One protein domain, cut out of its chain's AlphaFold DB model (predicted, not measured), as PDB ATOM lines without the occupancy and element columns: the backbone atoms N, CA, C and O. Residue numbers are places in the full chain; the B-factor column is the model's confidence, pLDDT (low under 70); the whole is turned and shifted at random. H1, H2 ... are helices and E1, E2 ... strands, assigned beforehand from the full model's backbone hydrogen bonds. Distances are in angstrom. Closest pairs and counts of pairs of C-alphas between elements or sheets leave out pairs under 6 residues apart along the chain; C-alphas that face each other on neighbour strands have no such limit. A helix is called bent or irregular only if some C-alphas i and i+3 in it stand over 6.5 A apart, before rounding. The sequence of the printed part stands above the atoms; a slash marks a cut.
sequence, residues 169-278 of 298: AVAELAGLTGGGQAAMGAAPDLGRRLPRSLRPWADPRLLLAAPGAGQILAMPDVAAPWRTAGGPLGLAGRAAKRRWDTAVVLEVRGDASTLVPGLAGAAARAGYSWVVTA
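Overview. This is residues 169 to 278 of the 298 residues of an uncharacterized protein of uncultured Acidimicrobiales bacterium (UniProt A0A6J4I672). A twisted sheet of four strands curls round one long helix, H5, with the short helix H1 packed on H5 and another short helix, H2, on the sheet's opposite face. Beyond one end of strands E2 and E3, helices H3 and H4 make a small head with a corner between them. The printed part has 110 residues with five named helices and four named strands, in the order H1 H2 E1 E2 H3 H4 E3 H5 E4, and its class is mixed, helices and strands. The mixed sheet runs E1 E2 E3 E4, with E3 and E4 parallel and the other neighbours antiparallel. The whole is compact, with a radius of gyration of the C-alphas of 13.6 A, and spans 43 by 28 by 22 A.

Along the chain. Find C-alpha 170 at (8.420, 29.502, -12.852), where H1 begins; it runs to residue 175. H2 is residues 188 to 193, E1 207 to 210, and E2 214 to 220, 20.6 A long. Next come H3, residues 223 to 228, and H4, residues 232 to 240, 12.2 A long. E3, residues 246 to 254, begins at (11.064, 26.747, -21.152), is 22.0 A long and bends by 62 degrees at residue 251. H5, residues 256 to 270, is 20.1 A long, neither bent nor irregular, but only just: C-alphas 257 and 260 are 6.0 A apart. E4, residues 274 to 277, ends at (4.469, 19.485, -16.897).

Arrangement. Start at the hairpin E1 and E2, where N 210 and O 214 are 2.8 A apart, within hydrogen-bond range. Between E2 and E3, look at N 248 and O 219, 2.7 A; between E3 and E4, at N 249 and O 276, 2.8 A. E3, H5 and E4 form a strand-helix-strand unit, two parallel neighbour strands with a helix between, and its crossover is right-handed. The closest C-alphas of H5 and E2 are those of Leu 259 and Ile 216, 6.4 A. H1 touches H5 at a steep tilt of 61 degrees, opposite ways; Leu 173 and Pro 261 have the closest C-alphas, 5.2 A. H2 is on the face opposite to H5, at a height over the sheet of 8.6 A. H3 and H4 touch only at the corner, closest at C-alphas 226 and 235, 6.4 A, and neither is on the sheet. Every O i to N i+4 pair is within hydrogen-bond range in H1, H3 and H4; H5 has 10 of 11, and H2 0 of 2 but 3 of 3 O i to N i+3 pairs.

Size, cuts and confidence. The C-alphas farthest apart are those of Gly 179 and Gly 230, 43.4 A. The printed part has no cut; the links H1 to H2 and H2 to E1 are long, and the others are tight. Residues 177 to 182 have pLDDT under 70; the mean of the printed part is 87.9.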
ATOM      1  N   ALA A 169       4.140  29.247 -14.975       96.75
ATOM      2  CA  ALA A 169       5.170  30.245 -14.750       96.75
ATOM      3  C   ALA A 169       6.095  29.789 -13.614       96.75
ATOM      4  O   ALA A 169       5.657  29.391 -12.532       96.75
ATOM      5  N   VAL A 170       7.405  29.880 -13.843       95.38
ATOM      6  CA  VAL A 170       8.420  29.502 -12.852       95.38
ATOM      7  C   VAL A 170       8.279  30.321 -11.567       95.38
ATOM      8  O   VAL A 170       8.430  29.771 -10.478       95.38
ATOM      9  N   ALA A 171       7.965  31.616 -11.682       93.25
ATOM     10  CA  ALA A 171       7.803  32.507 -10.534       93.25
ATOM     11  C   ALA A 171       6.640  32.081  -9.620       93.25
ATOM     12  O   ALA A 171       6.788  32.085  -8.399       93.25
ATOM     13  N   GLU A 172       5.518  31.660 -10.209       91.50
ATOM     14  CA  GLU A 172       4.338  31.190  -9.476       91.50
ATOM     15  C   GLU A 172       4.636  29.875  -8.750       91.50
ATOM     16  O   GLU A 172       4.409  29.755  -7.547       91.50
ATOM     17  N   LEU A 173       5.241  28.914  -9.456       89.31
ATOM     18  CA  LEU A 173       5.607  27.620  -8.881       89.31
ATOM     19  C   LEU A 173       6.659  27.732  -7.773       89.31
ATOM     20  O   LEU A 173       6.574  27.026  -6.769       89.31
ATOM     21  N   ALA A 174       7.649  28.613  -7.932       82.25
ATOM     22  CA  ALA A 174       8.681  28.821  -6.921       82.25
ATOM     23  C   ALA A 174       8.092  29.370  -5.610       82.25
ATOM     24  O   ALA A 174       8.562  28.999  -4.529       82.25
ATOM     25  N   GLY A 175       7.034  30.187  -5.689       82.88
ATOM     26  CA  GLY A 175       6.318  30.724  -4.529       82.88
ATOM     27  C   GLY A 175       5.624  29.661  -3.670       82.88
ATOM     28  O   GLY A 175       5.451  29.865  -2.471       82.88
ATOM     29  N   LEU A 176       5.301  28.493  -4.239       83.75
ATOM     30  CA  LEU A 176       4.648  27.389  -3.522       83.75
ATOM     31  C   LEU A 176       5.590  26.640  -2.564       83.75
ATOM     32  O   LEU A 176       5.138  25.865  -1.728       83.75
ATOM     33  N   THR A 177       6.902  26.872  -2.649       67.75
ATOM     34  CA  THR A 177       7.919  26.119  -1.887       67.75
ATOM     35  C   THR A 177       8.077  26.545  -0.416       67.75
ATOM     36  O   THR A 177       8.969  26.050   0.275       67.75
ATOM     37  N   GLY A 178       7.210  27.432   0.088       54.12
ATOM     38  CA  GLY A 178       7.346  28.178   1.348       54.12
ATOM     39  C   GLY A 178       7.319  27.410   2.683       54.12
ATOM     40  O   GLY A 178       7.143  28.050   3.713       54.12
ATOM     41  N   GLY A 179       7.505  26.086   2.720       48.97
ATOM     42  CA  GLY A 179       7.444  25.313   3.976       48.97
ATOM     43  C   GLY A 179       8.465  24.188   4.153       48.97
ATOM     44  O   GLY A 179       8.593  23.650   5.247       48.97
ATOM     45  N   GLY A 180       9.219  23.829   3.117       48.66
ATOM     46  CA  GLY A 180      10.145  22.703   3.198       48.66
ATOM     47  C   GLY A 180      10.683  22.356   1.828       48.66
ATOM     48  O   GLY A 180      10.152  21.482   1.148       48.66
ATOM     49  N   GLN A 181      11.740  23.043   1.399       56.47
ATOM     50  CA  GLN A 181      12.514  22.548   0.270       56.47
ATOM     51  C   GLN A 181      13.102  21.202   0.685       56.47
ATOM     52  O   GLN A 181      14.061  21.151   1.455       56.47
ATOM     53  N   ALA A 182      12.561  20.104   0.156       59.06
ATOM     54  CA  ALA A 182      13.380  18.914   0.022       59.06
ATOM     55  C   ALA A 182      14.635  19.369  -0.732       59.06
ATOM     56  O   ALA A 182      14.523  19.949  -1.815       59.06
ATOM     57  N   ALA A 183      15.809  19.215  -0.118       71.31
ATOM     58  CA  ALA A 183      17.064  19.645  -0.713       71.31
ATOM     59  C   ALA A 183      17.277  18.853  -2.009       71.31
ATOM     60  O   ALA A 183      17.760  17.721  -1.995       71.31
ATOM     61  N   MET A 184      16.839  19.426  -3.129       83.06
ATOM     62  CA  MET A 184      16.987  18.812  -4.435       83.06
ATOM     63  C   MET A 184      18.440  18.952  -4.862       83.06
ATOM     64  O   MET A 184      18.939  20.053  -5.095       83.06
ATOM     65  N   GLY A 185      19.117  17.812  -4.923       85.25
ATOM     66  CA  GLY A 185      20.481  17.693  -5.400       85.25
ATOM     67  C   GLY A 185      20.517  17.418  -6.898       85.25
ATOM     68  O   GLY A 185      19.572  16.876  -7.475       85.25
ATOM     69  N   ALA A 186      21.639  17.767  -7.526       87.94
ATOM     70  CA  ALA A 186      21.911  17.356  -8.895       87.94
ATOM     71  C   ALA A 186      22.026  15.824  -8.977       87.94
ATOM     72  O   ALA A 186      22.723  15.203  -8.175       87.94
ATOM     73  N   ALA A 187      21.389  15.234  -9.984       88.94
ATOM     74  CA  ALA A 187      21.398  13.802 -10.261       88.94
ATOM     75  C   ALA A 187      21.920  13.557 -11.691       88.94
ATOM     76  O   ALA A 187      21.147  13.312 -12.622       88.94
ATOM     77  N   PRO A 188      23.238  13.701 -11.926       80.62
ATOM     78  CA  PRO A 188      23.810  13.692 -13.275       80.62
ATOM     79  C   PRO A 188      23.668  12.342 -13.993       80.62
ATOM     80  O   PRO A 188      23.693  12.284 -15.224       80.62
ATOM     81  N   ASP A 189      23.492  11.249 -13.253       86.62
ATOM     82  CA  ASP A 189      23.228   9.916 -13.795       86.62
ATOM     83  C   ASP A 189      21.892   9.848 -14.554       86.62
ATOM     84  O   ASP A 189      21.792   9.100 -15.533       86.62
ATOM     85  N   LEU A 190      20.917  10.702 -14.210       84.25
ATOM     86  CA  LEU A 190      19.666  10.843 -14.966       84.25
ATOM     87  C   LEU A 190      19.909  11.269 -16.414       84.25
ATOM     88  O   LEU A 190      19.149  10.883 -17.301       84.25
ATOM     89  N   GLY A 191      21.015  11.963 -16.700       81.94
ATOM     90  CA  GLY A 191      21.399  12.325 -18.066       81.94
ATOM     91  C   GLY A 191      21.610  11.106 -18.973       81.94
ATOM     92  O   GLY A 191      21.459  11.199 -20.192       81.94
ATOM     93  N   ARG A 192      21.890   9.924 -18.405       84.56
ATOM     94  CA  ARG A 192      21.985   8.666 -19.165       84.56
ATOM     95  C   ARG A 192      20.624   8.165 -19.647       84.56
ATOM     96  O   ARG A 192      20.588   7.402 -20.612       84.56
ATOM     97  N   ARG A 193      19.529   8.598 -19.016       82.94
ATOM     98  CA  ARG A 193      18.151   8.246 -19.395       82.94
ATOM     99  C   ARG A 193      17.624   9.100 -20.544       82.94
ATOM    100  O   ARG A 193      16.674   8.693 -21.208       82.94
ATOM    101  N   LEU A 194      18.263  10.239 -20.816       83.69
ATOM    102  CA  LEU A 194      17.948  11.049 -21.985       83.69
ATOM    103  C   LEU A 194      18.348  10.321 -23.275       83.69
ATOM    104  O   LEU A 194      19.452   9.749 -23.339       83.69
ATOM    105  N   PRO A 195      17.503  10.408 -24.321       81.25
ATOM    106  CA  PRO A 195      17.866  10.006 -25.670       81.25
ATOM    107  C   PRO A 195      19.204  10.581 -26.109       81.25
ATOM    108  O   PRO A 195      19.497  11.747 -25.835       81.25
ATOM    109  N   ARG A 196      20.019   9.794 -26.820       83.38
ATOM    110  CA  ARG A 196      21.341  10.249 -27.283       83.38
ATOM    111  C   ARG A 196      21.245  11.485 -28.154       83.38
ATOM    112  O   ARG A 196      22.113  12.348 -28.049       83.38
ATOM    113  N   SER A 197      20.199  11.553 -28.979       81.62
ATOM    114  CA  SER A 197      19.903  12.730 -29.780       81.62
ATOM    115  C   SER A 197      19.827  13.952 -28.886       81.62
ATOM    116  O   SER A 197      20.520  14.899 -29.197       81.62
ATOM    117  N   LEU A 198      19.103  13.899 -27.761       85.56
ATOM    118  CA  LEU A 198      18.784  15.060 -26.927       85.56
ATOM    119  C   LEU A 198      19.856  15.494 -25.920       85.56
ATOM    120  O   LEU A 198      19.849  16.636 -25.463       85.56
ATOM    121  N   ARG A 199      20.802  14.610 -25.588       89.00
ATOM    122  CA  ARG A 199      21.880  14.888 -24.619       89.00
ATOM    123  C   ARG A 199      22.691  16.163 -24.885       89.00
ATOM    124  O   ARG A 199      23.002  16.834 -23.904       89.00
ATOM    125  N   PRO A 200      23.037  16.541 -26.133       89.81
ATOM    126  CA  PRO A 200      23.776  17.776 -26.403       89.81
ATOM    127  C   PRO A 200      23.049  19.049 -25.954       89.81
ATOM    128  O   PRO A 200      23.695  20.076 -25.762       89.81
ATOM    129  N   TRP A 201      21.726  18.990 -25.787       89.69
ATOM    130  CA  TRP A 201      20.900  20.119 -25.353       89.69
ATOM    131  C   TRP A 201      20.441  19.990 -23.898       89.69
ATOM    132  O   TRP A 201      19.689  20.835 -23.429       89.69
ATOM    133  N   ALA A 202      20.879  18.957 -23.174       90.88
ATOM    134  CA  ALA A 202      20.529  18.782 -21.773       90.88
ATOM    135  C   ALA A 202      21.124  19.899 -20.903       90.88
ATOM    136  O   ALA A 202      22.267  20.319 -21.093       90.88
ATOM    137  N   ASP A 203      20.370  20.326 -19.892       93.06
ATOM    138  CA  ASP A 203      20.857  21.208 -18.837       93.06
ATOM    139  C   ASP A 203      20.971  20.405 -17.533       93.06
ATOM    140  O   ASP A 203      19.942  20.042 -16.958       93.06
ATOM    141  N   PRO A 204      22.190  20.112 -17.035       92.25
ATOM    142  CA  PRO A 204      22.381  19.325 -15.817       92.25
ATOM    143  C   PRO A 204      21.678  19.895 -14.579       92.25
ATOM    144  O   PRO A 204      21.430  19.159 -13.630       92.25
ATOM    145  N   ARG A 205      21.339  21.192 -14.583       93.69
ATOM    146  CA  ARG A 205      20.607  21.860 -13.493       93.69
ATOM    147  C   ARG A 205      19.138  21.430 -13.400       93.69
ATOM    148  O   ARG A 205      18.507  21.696 -12.386       93.69
ATOM    149  N   LEU A 206      18.608  20.785 -14.440       93.88
ATOM    150  CA  LEU A 206      17.238  20.264 -14.511       93.88
ATOM    151  C   LEU A 206      17.157  18.753 -14.213       93.88
ATOM    152  O   LEU A 206      16.091  18.151 -14.331       93.88
ATOM    153  N   LEU A 207      18.286  18.135 -13.851       93.06
ATOM    154  CA  LEU A 207      18.396  16.723 -13.489       93.06
ATOM    155  C   LEU A 207      18.464  16.624 -11.970       93.06
ATOM    156  O   LEU A 207      19.526  16.857 -11.389       93.06
ATOM    157  N   LEU A 208      17.338  16.337 -11.318       91.19
ATOM    158  CA  LEU A 208      17.231  16.541  -9.878       91.19
ATOM    159  C   LEU A 208      16.724  15.299  -9.151       91.19
ATOM    160  O   LEU A 208      15.832  14.595  -9.625       91.19
ATOM    161  N   ALA A 209      17.272  15.073  -7.962       91.69
ATOM    162  CA  ALA A 209      16.790  14.083  -7.012       91.69
ATOM    163  C   ALA A 209      16.585  14.729  -5.640       91.69
ATOM    164  O   ALA A 209      17.399  15.533  -5.187       91.69
ATOM    165  N   ALA A 210      15.498  14.358  -4.982       89.06
ATOM    166  CA  ALA A 210      15.175  14.736  -3.620       89.06
ATOM    167  C   ALA A 210      15.246  13.476  -2.741       89.06
ATOM    168  O   ALA A 210      14.473  12.538  -2.974       89.06
ATOM    169  N   PRO A 211      16.144  13.416  -1.739       86.81
ATOM    170  CA  PRO A 211      16.191  12.295  -0.806       86.81
ATOM    171  C   PRO A 211      14.809  12.036  -0.191       86.81
ATOM    172  O   PRO A 211      14.192  12.944   0.357       86.81
ATOM    173  N   GLY A 212      14.295  10.812  -0.332       87.19
ATOM    174  CA  GLY A 212      12.978  10.411   0.176       87.19
ATOM    175  C   GLY A 212      11.763  10.855  -0.653       87.19
ATOM    176  O   GLY A 212      10.725  10.213  -0.548       87.19
ATOM    177  N   ALA A 213      11.879  11.879  -1.508       86.81
ATOM    178  CA  ALA A 213      10.761  12.378  -2.323       86.81
ATOM    179  C   ALA A 213      10.820  11.953  -3.801       86.81
ATOM    180  O   ALA A 213       9.794  11.974  -4.480       86.81
ATOM    181  N   GLY A 214      11.987  11.524  -4.299       93.38
ATOM    182  CA  GLY A 214      12.130  10.907  -5.618       93.38
ATOM    183  C   GLY A 214      13.048  11.666  -6.575       93.38
ATOM    184  O   GLY A 214      14.026  12.280  -6.159       93.38
ATOM    185  N   GLN A 215      12.777  11.587  -7.877       94.56
ATOM    186  CA  GLN A 215      13.598  12.194  -8.931       94.56
ATOM    187  C   GLN A 215      12.726  12.808 -10.026       94.56
ATOM    188  O   GLN A 215      11.670  12.273 -10.371       94.56
ATOM    189  N   ILE A 216      13.203  13.904 -10.606       94.19
ATOM    190  CA  ILE A 216      12.561  14.588 -11.725       94.19
ATOM    191  C   ILE A 216      13.588  14.866 -12.819       94.19
ATOM    192  O   ILE A 216      14.696  15.346 -12.571       94.19
ATOM    193  N   LEU A 217      13.202  14.518 -14.043       93.81
ATOM    194  CA  LEU A 217      13.974  14.726 -15.256       93.81
ATOM    195  C   LEU A 217      13.237  15.747 -16.115       93.81
ATOM    196  O   LEU A 217      12.174  15.459 -16.671       93.81
ATOM    197  N   ALA A 218      13.833  16.924 -16.251       94.56
ATOM    198  CA  ALA A 218      13.400  17.920 -17.212       94.56
ATOM    199  C   ALA A 218      14.534  18.274 -18.172       94.56
ATOM    200  O   ALA A 218      15.715  18.033 -17.909       94.56
ATOM    201  N   MET A 219      14.163  18.843 -19.310       94.12
ATOM    202  CA  MET A 219      15.116  19.317 -20.301       94.12
ATOM    203  C   MET A 219      14.668  20.643 -20.903       94.12
ATOM    204  O   MET A 219      13.489  20.977 -20.817       94.12
ATOM    205  N   PRO A 220      15.570  21.402 -21.534       94.88
ATOM    206  CA  PRO A 220      15.152  22.584 -22.262       94.88
ATOM    207  C   PRO A 220      14.202  22.243 -23.406       94.88
ATOM    208  O   PRO A 220      14.384  21.223 -24.075       94.88
ATOM    209  N   ASP A 221      13.232  23.118 -23.669       93.69
ATOM    210  CA  ASP A 221      12.453  23.011 -24.893       93.69
ATOM    211  C   ASP A 221      13.334  23.342 -26.103       93.69
ATOM    212  O   ASP A 221      13.740  24.487 -26.313       93.69
ATOM    213  N   VAL A 222      13.635  22.325 -26.906       91.19
ATOM    214  CA  VAL A 222      14.365  22.461 -28.166       91.19
ATOM    215  C   VAL A 222      13.430  22.658 -29.356       91.19
ATOM    216  O   VAL A 222      13.902  23.105 -30.397       91.19
ATOM    217  N   ALA A 223      12.127  22.384 -29.221       88.81
ATOM    218  CA  ALA A 223      11.178  22.448 -30.328       88.81
ATOM    219  C   ALA A 223      10.928  23.890 -30.795       88.81
ATOM    220  O   ALA A 223      11.133  24.191 -31.975       88.81
ATOM    221  N   ALA A 224      10.572  24.811 -29.890       85.38
ATOM    222  CA  ALA A 224      10.361  26.210 -30.266       85.38
ATOM    223  C   ALA A 224      11.649  26.899 -30.778       85.38
ATOM    224  O   ALA A 224      11.620  27.561 -31.827       85.38
ATOM    225  N   PRO A 225      12.825  26.719 -30.140       86.19
ATOM    226  CA  PRO A 225      14.070  27.268 -30.663       86.19
ATOM    227  C   PRO A 225      14.530  26.633 -31.979       86.19
ATOM    228  O   PRO A 225      15.166  27.326 -32.765       86.19
ATOM    229  N   TRP A 226      14.204  25.368 -32.268       87.06
ATOM    230  CA  TRP A 226      14.528  24.747 -33.561       87.06
ATOM    231  C   TRP A 226      13.907  25.521 -34.729       87.06
ATOM    232  O   TRP A 226      14.593  25.810 -35.712       87.06
ATOM    233  N   ARG A 227      12.634  25.918 -34.581       82.00
ATOM    234  CA  ARG A 227      11.879  26.689 -35.583       82.00
ATOM    235  C   ARG A 227      12.445  28.097 -35.773       82.00
ATOM    236  O   ARG A 227      12.583  28.565 -36.896       82.00
ATOM    237  N   THR A 228      12.800  28.763 -34.675       84.75
ATOM    238  CA  THR A 228      13.216  30.178 -34.699       84.75
ATOM    239  C   THR A 228      14.713  30.392 -34.932       84.75
ATOM    240  O   THR A 228      15.107  31.450 -35.410       84.75
ATOM    241  N   ALA A 229      15.567  29.419 -34.603       78.44
ATOM    242  CA  ALA A 229      17.024  29.557 -34.668       78.44
ATOM    243  C   ALA A 229      17.654  28.978 -35.950       78.44
ATOM    244  O   ALA A 229      18.878  28.903 -36.040       78.44
ATOM    245  N   GLY A 230      16.851  28.559 -36.934       75.50
ATOM    246  CA  GLY A 230      17.356  28.036 -38.209       75.50
ATOM    247  C   GLY A 230      17.999  26.646 -38.100       75.50
ATOM    248  O   GLY A 230      18.947  26.344 -38.824       75.50
ATOM    249  N   GLY A 231      17.512  25.798 -37.186       82.38
ATOM    250  CA  GLY A 231      17.942  24.403 -37.065       82.38
ATOM    251  C   GLY A 231      19.154  24.155 -36.142       82.38
ATOM    252  O   GLY A 231      19.345  24.867 -35.148       82.38
ATOM    253  N   PRO A 232      19.977  23.115 -36.415       83.75
ATOM    254  CA  PRO A 232      20.961  22.588 -35.460       83.75
ATOM    255  C   PRO A 232      22.022  23.585 -34.977       83.75
ATOM    256  O   PRO A 232      22.391  23.569 -33.802       83.75
ATOM    257  N   LEU A 233      22.529  24.448 -35.863       84.94
ATOM    258  CA  LEU A 233      23.615  25.382 -35.532       84.94
ATOM    259  C   LEU A 233      23.145  26.483 -34.575       84.94
ATOM    260  O   LEU A 233      23.836  26.796 -33.602       84.94
ATOM    261  N   GLY A 234      21.945  27.027 -34.797       85.31
ATOM    262  CA  GLY A 234      21.356  28.016 -33.896       85.31
ATOM    263  C   GLY A 234      21.067  27.438 -32.512       85.31
ATOM    264  O   GLY A 234      21.339  28.080 -31.493       85.31
ATOM    265  N   LEU A 235      20.609  26.185 -32.460       87.38
ATOM    266  CA  LEU A 235      20.433  25.456 -31.206       87.38
ATOM    267  C   LEU A 235      21.743  25.207 -30.469       87.38
ATOM    268  O   LEU A 235      21.789  25.395 -29.257       87.38
ATOM    269  N   ALA A 236      22.810  24.831 -31.175       86.94
ATOM    270  CA  ALA A 236      24.125  24.649 -30.565       86.94
ATOM    271  C   ALA A 236      24.618  25.949 -29.906       86.94
ATOM    272  O   ALA A 236      25.097  25.926 -28.772       86.94
ATOM    273  N   GLY A 237      24.420  27.097 -30.563       87.50
ATOM    274  CA  GLY A 237      24.742  28.409 -29.996       87.50
ATOM    275  C   GLY A 237      23.941  28.744 -28.732       87.50
ATOM    276  O   GLY A 237      24.499  29.291 -27.777       87.50
ATOM    277  N   ARG A 238      22.647  28.396 -28.689       87.44
ATOM    278  CA  ARG A 238      21.808  28.562 -27.486       87.44
ATOM    279  C   ARG A 238      22.220  27.619 -26.361       87.44
ATOM    280  O   ARG A 238      22.367  28.075 -25.229       87.44
ATOM    281  N   ALA A 239      22.470  26.351 -26.680       87.56
ATOM    282  CA  ALA A 239      22.919  25.337 -25.732       87.56
ATOM    283  C   ALA A 239      24.261  25.718 -25.091       87.56
ATOM    284  O   ALA A 239      24.384  25.682 -23.868       87.56
ATOM    285  N   ALA A 240      25.228  26.186 -25.889       87.00
ATOM    286  CA  ALA A 240      26.527  26.653 -25.402       87.00
ATOM    287  C   ALA A 240      26.396  27.825 -24.417       87.00
ATOM    288  O   ALA A 240      27.107  27.890 -23.419       87.00
ATOM    289  N   LYS A 241      25.443  28.731 -24.669       88.44
ATOM    290  CA  LYS A 241      25.133  29.866 -23.786       88.44
ATOM    291  C   LYS A 241      24.164  29.504 -22.653       88.44
ATOM    292  O   LYS A 241      23.893  30.361 -21.818       88.44
ATOM    293  N   ARG A 242      23.623  28.277 -22.647       86.94
ATOM    294  CA  ARG A 242      22.553  27.793 -21.757       86.94
ATOM    295  C   ARG A 242      21.369  28.759 -21.661       86.94
ATOM    296  O   ARG A 242      20.840  28.993 -20.579       86.94
ATOM    297  N   ARG A 243      20.989  29.356 -22.795       88.38
ATOM    298  CA  ARG A 243      19.888  30.324 -22.882       88.38
ATOM    299  C   ARG A 243      18.628  29.621 -23.354       88.38
ATOM    300  O   ARG A 243      18.426  29.441 -24.556       88.38
ATOM    301  N   TRP A 244      17.809  29.248 -22.385       92.69
ATOM    302  CA  TRP A 244      16.545  28.559 -22.576       92.69
ATOM    303  C   TRP A 244      15.477  29.248 -21.742       92.69
ATOM    304  O   TRP A 244      15.774  29.737 -20.659       92.69
ATOM    305  N   ASP A 245      14.258  29.282 -22.262       94.50
ATOM    306  CA  ASP A 245      13.141  29.955 -21.597       94.50
ATOM    307  C   ASP A 245      12.150  28.961 -20.974       94.50
ATOM    308  O   ASP A 245      11.554  29.219 -19.934       94.50
ATOM    309  N   THR A 246      12.004  27.785 -21.585       96.25
ATOM    310  CA  THR A 246      11.064  26.747 -21.152       96.25
ATOM    311  C   THR A 246      11.810  25.465 -20.799       96.25
ATOM    312  O   THR A 246      12.641  24.992 -21.577       96.25
ATOM    313  N   ALA A 247      11.514  24.910 -19.626       96.44
ATOM    314  CA  ALA A 247      11.903  23.568 -19.218       96.44
ATOM    315  C   ALA A 247      10.707  22.626 -19.392       96.44
ATOM    316  O   ALA A 247       9.591  22.956 -19.006       96.44
ATOM    317  N   VAL A 248      10.927  21.442 -19.952       95.44
ATOM    318  CA  VAL A 248       9.891  20.441 -20.186       95.44
ATOM    319  C   VAL A 248      10.172  19.211 -19.342       95.44
ATOM    320  O   VAL A 248      11.226  18.588 -19.470       95.44
ATOM    321  N   VAL A 249       9.226  18.866 -18.472       94.56
ATOM    322  CA  VAL A 249       9.271  17.653 -17.657       94.56
ATOM    323  C   VAL A 249       9.018  16.453 -18.559       94.56
ATOM    324  O   VAL A 249       7.983  16.383 -19.234       94.56
ATOM    325  N   LEU A 250       9.978  15.529 -18.560       90.88
ATOM    326  CA  LEU A 250       9.924  14.275 -19.313       90.88
ATOM    327  C   LEU A 250       9.538  13.095 -18.426       90.88
ATOM    328  O   LEU A 250       8.920  12.153 -18.901       90.88
ATOM    329  N   GLU A 251       9.954  13.119 -17.160       91.06
ATOM    330  CA  GLU A 251       9.749  12.015 -16.228       91.06
ATOM    331  C   GLU A 251       9.723  12.551 -14.793       91.06
ATOM    332  O   GLU A 251      10.582  13.342 -14.390       91.06
ATOM    333  N   VAL A 252       8.748  12.087 -14.014       92.88
ATOM    334  CA  VAL A 252       8.640  12.325 -12.570       92.88
ATOM    335  C   VAL A 252       8.507  10.963 -11.907       92.88
ATOM    336  O   VAL A 252       7.588  10.212 -12.227       92.88
ATOM    337  N   ARG A 253       9.412  10.621 -10.986       92.69
ATOM    338  CA  ARG A 253       9.224   9.467 -10.098       92.69
ATOM    339  C   ARG A 253       9.214   9.941  -8.663       92.69
ATOM    340  O   ARG A 253      10.274  10.256  -8.131       92.69
ATOM    341  N   GLY A 254       8.037   9.955  -8.063       93.06
ATOM    342  CA  GLY A 254       7.806  10.493  -6.731       93.06
ATOM    343  C   GLY A 254       6.602  11.420  -6.732       93.06
ATOM    344  O   GLY A 254       5.816  11.427  -7.679       93.06
ATOM    345  N   ASP A 255       6.469  12.202  -5.671       92.38
ATOM    346  CA  ASP A 255       5.375  13.155  -5.533       92.38
ATOM    347  C   ASP A 255       5.613  14.397  -6.408       92.38
ATOM    348  O   ASP A 255       6.517  15.202  -6.161       92.38
ATOM    349  N   ALA A 256       4.783  14.560  -7.441       93.69
ATOM    350  CA  ALA A 256       4.853  15.694  -8.356       93.69
ATOM    351  C   ALA A 256       4.613  17.038  -7.652       93.69
ATOM    352  O   ALA A 256       5.234  18.028  -8.041       93.69
ATOM    353  N   SER A 257       3.791  17.066  -6.595       92.12
ATOM    354  CA  SER A 257       3.507  18.295  -5.846       92.12
ATOM    355  C   SER A 257       4.711  18.804  -5.053       92.12
ATOM    356  O   SER A 257       4.823  20.000  -4.803       92.12
ATOM    357  N   THR A 258       5.671  17.924  -4.764       91.00
ATOM    358  CA  THR A 258       6.974  18.282  -4.196       91.00
ATOM    359  C   THR A 258       8.012  18.553  -5.291       91.00
ATOM    360  O   THR A 258       8.732  19.555  -5.263       91.00
ATOM    361  N   LEU A 259       8.113  17.659  -6.280       93.81
ATOM    362  CA  LEU A 259       9.198  17.671  -7.265       93.81
ATOM    363  C   LEU A 259       9.075  18.797  -8.302       93.81
ATOM    364  O   LEU A 259      10.097  19.350  -8.711       93.81
ATOM    365  N   VAL A 260       7.860  19.155  -8.735       94.88
ATOM    366  CA  VAL A 260       7.657  20.208  -9.748       94.88
ATOM    367  C   VAL A 260       7.972  21.604  -9.192       94.88
ATOM    368  O   VAL A 260       8.737  22.320  -9.844       94.88
ATOM    369  N   PRO A 261       7.503  22.008  -7.993       93.88
ATOM    370  CA  PRO A 261       7.933  23.273  -7.390       93.88
ATOM    371  C   PRO A 261       9.445  23.340  -7.137       93.88
ATOM    372  O   PRO A 261      10.082  24.363  -7.397       93.88
ATOM    373  N   GLY A 262      10.061  22.238  -6.697       92.50
ATOM    374  CA  GLY A 262      11.511  22.188  -6.508       92.50
ATOM    375  C   GLY A 262      12.301  22.299  -7.823       92.50
ATOM    376  O   GLY A 262      13.306  23.018  -7.882       92.50
ATOM    377  N   LEU A 263      11.808  21.686  -8.909       94.62
ATOM    378  CA  LEU A 263      12.317  21.917 -10.264       94.62
ATOM    379  C   LEU A 263      12.174  23.387 -10.672       94.62
ATOM    380  O   LEU A 263      13.129  23.945 -11.208       94.62
ATOM    381  N   ALA A 264      11.032  24.028 -10.406       94.62
ATOM    382  CA  ALA A 264      10.830  25.440 -10.727       94.62
ATOM    383  C   ALA A 264      11.855  26.337 -10.017       94.62
ATOM    384  O   ALA A 264      12.433  27.220 -10.644       94.62
ATOM    385  N   GLY A 265      12.190  26.053  -8.754       92.31
ATOM    386  CA  GLY A 265      13.270  26.752  -8.052       92.31
ATOM    387  C   GLY A 265      14.640  26.604  -8.736       92.31
ATOM    388  O   GLY A 265      15.397  27.575  -8.841       92.31
ATOM    389  N   ALA A 266      14.975  25.408  -9.232       92.75
ATOM    390  CA  ALA A 266      16.201  25.185 -10.002       92.75
ATOM    391  C   ALA A 266      16.168  25.879 -11.375       92.75
ATOM    392  O   ALA A 266      17.161  26.488 -11.778       92.75
ATOM    393  N   ALA A 267      15.021  25.839 -12.054       94.69
ATOM    394  CA  ALA A 267      14.780  26.490 -13.334       94.69
ATOM    395  C   ALA A 267      14.894  28.025 -13.215       94.69
ATOM    396  O   ALA A 267      15.579  28.646 -14.025       94.69
ATOM    397  N   ALA A 268      14.360  28.626 -12.147       94.19
ATOM    398  CA  ALA A 268      14.480  30.059 -11.859       94.19
ATOM    399  C   ALA A 268      15.948  30.501 -11.769       94.19
ATOM    400  O   ALA A 268      16.383  31.405 -12.480       94.19
ATOM    401  N   ARG A 269      16.754  29.798 -10.956       92.75
ATOM    402  CA  ARG A 269      18.204  30.058 -10.831       92.75
ATOM    403  C   ARG A 269      18.953  29.857 -12.145       92.75
ATOM    404  O   ARG A 269      20.036  30.405 -12.339       92.75
ATOM    405  N   ALA A 270      18.407  29.025 -13.023       92.62
ATOM    406  CA  ALA A 270      18.982  28.719 -14.314       92.62
ATOM    407  C   ALA A 270      18.533  29.672 -15.439       92.62
ATOM    408  O   ALA A 270      19.118  29.595 -16.523       92.62
ATOM    409  N   GLY A 271      17.592  30.586 -15.163       94.50
ATOM    410  CA  GLY A 271      17.118  31.626 -16.081       94.50
ATOM    411  C   GLY A 271      15.899  31.248 -16.928       94.50
ATOM    412  O   GLY A 271      15.662  31.900 -17.938       94.50
ATOM    413  N   TYR A 272      15.158  30.204 -16.550       96.06
ATOM    414  CA  TYR A 272      13.938  29.780 -17.244       96.06
ATOM    415  C   TYR A 272      12.723  30.548 -16.717       96.06
ATOM    416  O   TYR A 272      12.626  30.792 -15.512       96.06
ATOM    417  N   SER A 273      11.768  30.840 -17.598       96.94
ATOM    418  CA  SER A 273      10.497  31.483 -17.240       96.94
ATOM    419  C   SER A 273       9.344  30.487 -17.118       96.94
ATOM    420  O   SER A 273       8.385  30.755 -16.396       96.94
ATOM    421  N   TRP A 274       9.436  29.328 -17.778       97.06
ATOM    422  CA  TRP A 274       8.327  28.375 -17.894       97.06
ATOM    423  C   TRP A 274       8.724  26.934 -17.574       97.06
ATOM    424  O   TRP A 274       9.815  26.481 -17.930       97.06
ATOM    425  N   VAL A 275       7.790  26.191 -16.972       96.50
ATOM    426  CA  VAL A 275       7.844  24.729 -16.835       96.50
ATOM    427  C   VAL A 275       6.623  24.110 -17.509       96.50
ATOM    428  O   VAL A 275       5.492  24.448 -17.174       96.50
ATOM    429  N   VAL A 276       6.852  23.176 -18.431       95.50
ATOM    430  CA  VAL A 276       5.812  22.353 -19.060       95.50
ATOM    431  C   VAL A 276       5.760  20.997 -18.364       95.50
ATOM    432  O   VAL A 276       6.757  20.272 -18.333       95.50
ATOM    433  N   THR A 277       4.611  20.640 -17.796       94.75
ATOM    434  CA  THR A 277       4.469  19.485 -16.897       94.75
ATOM    435  C   THR A 277       3.079  18.847 -16.985       94.75
ATOM    436  O   THR A 277       2.117  19.486 -17.393       94.75
ATOM    437  N   ALA A 278       2.970  17.570 -16.604       92.81
ATOM    438  CA  ALA A 278       1.703  16.834 -16.497       92.81
ATOM    439  C   ALA A 278       1.056  16.963 -15.102       92.81
ATOM    440  O   ALA A 278       0.272  16.111 -14.692       92.81
TER     441      ALA A 278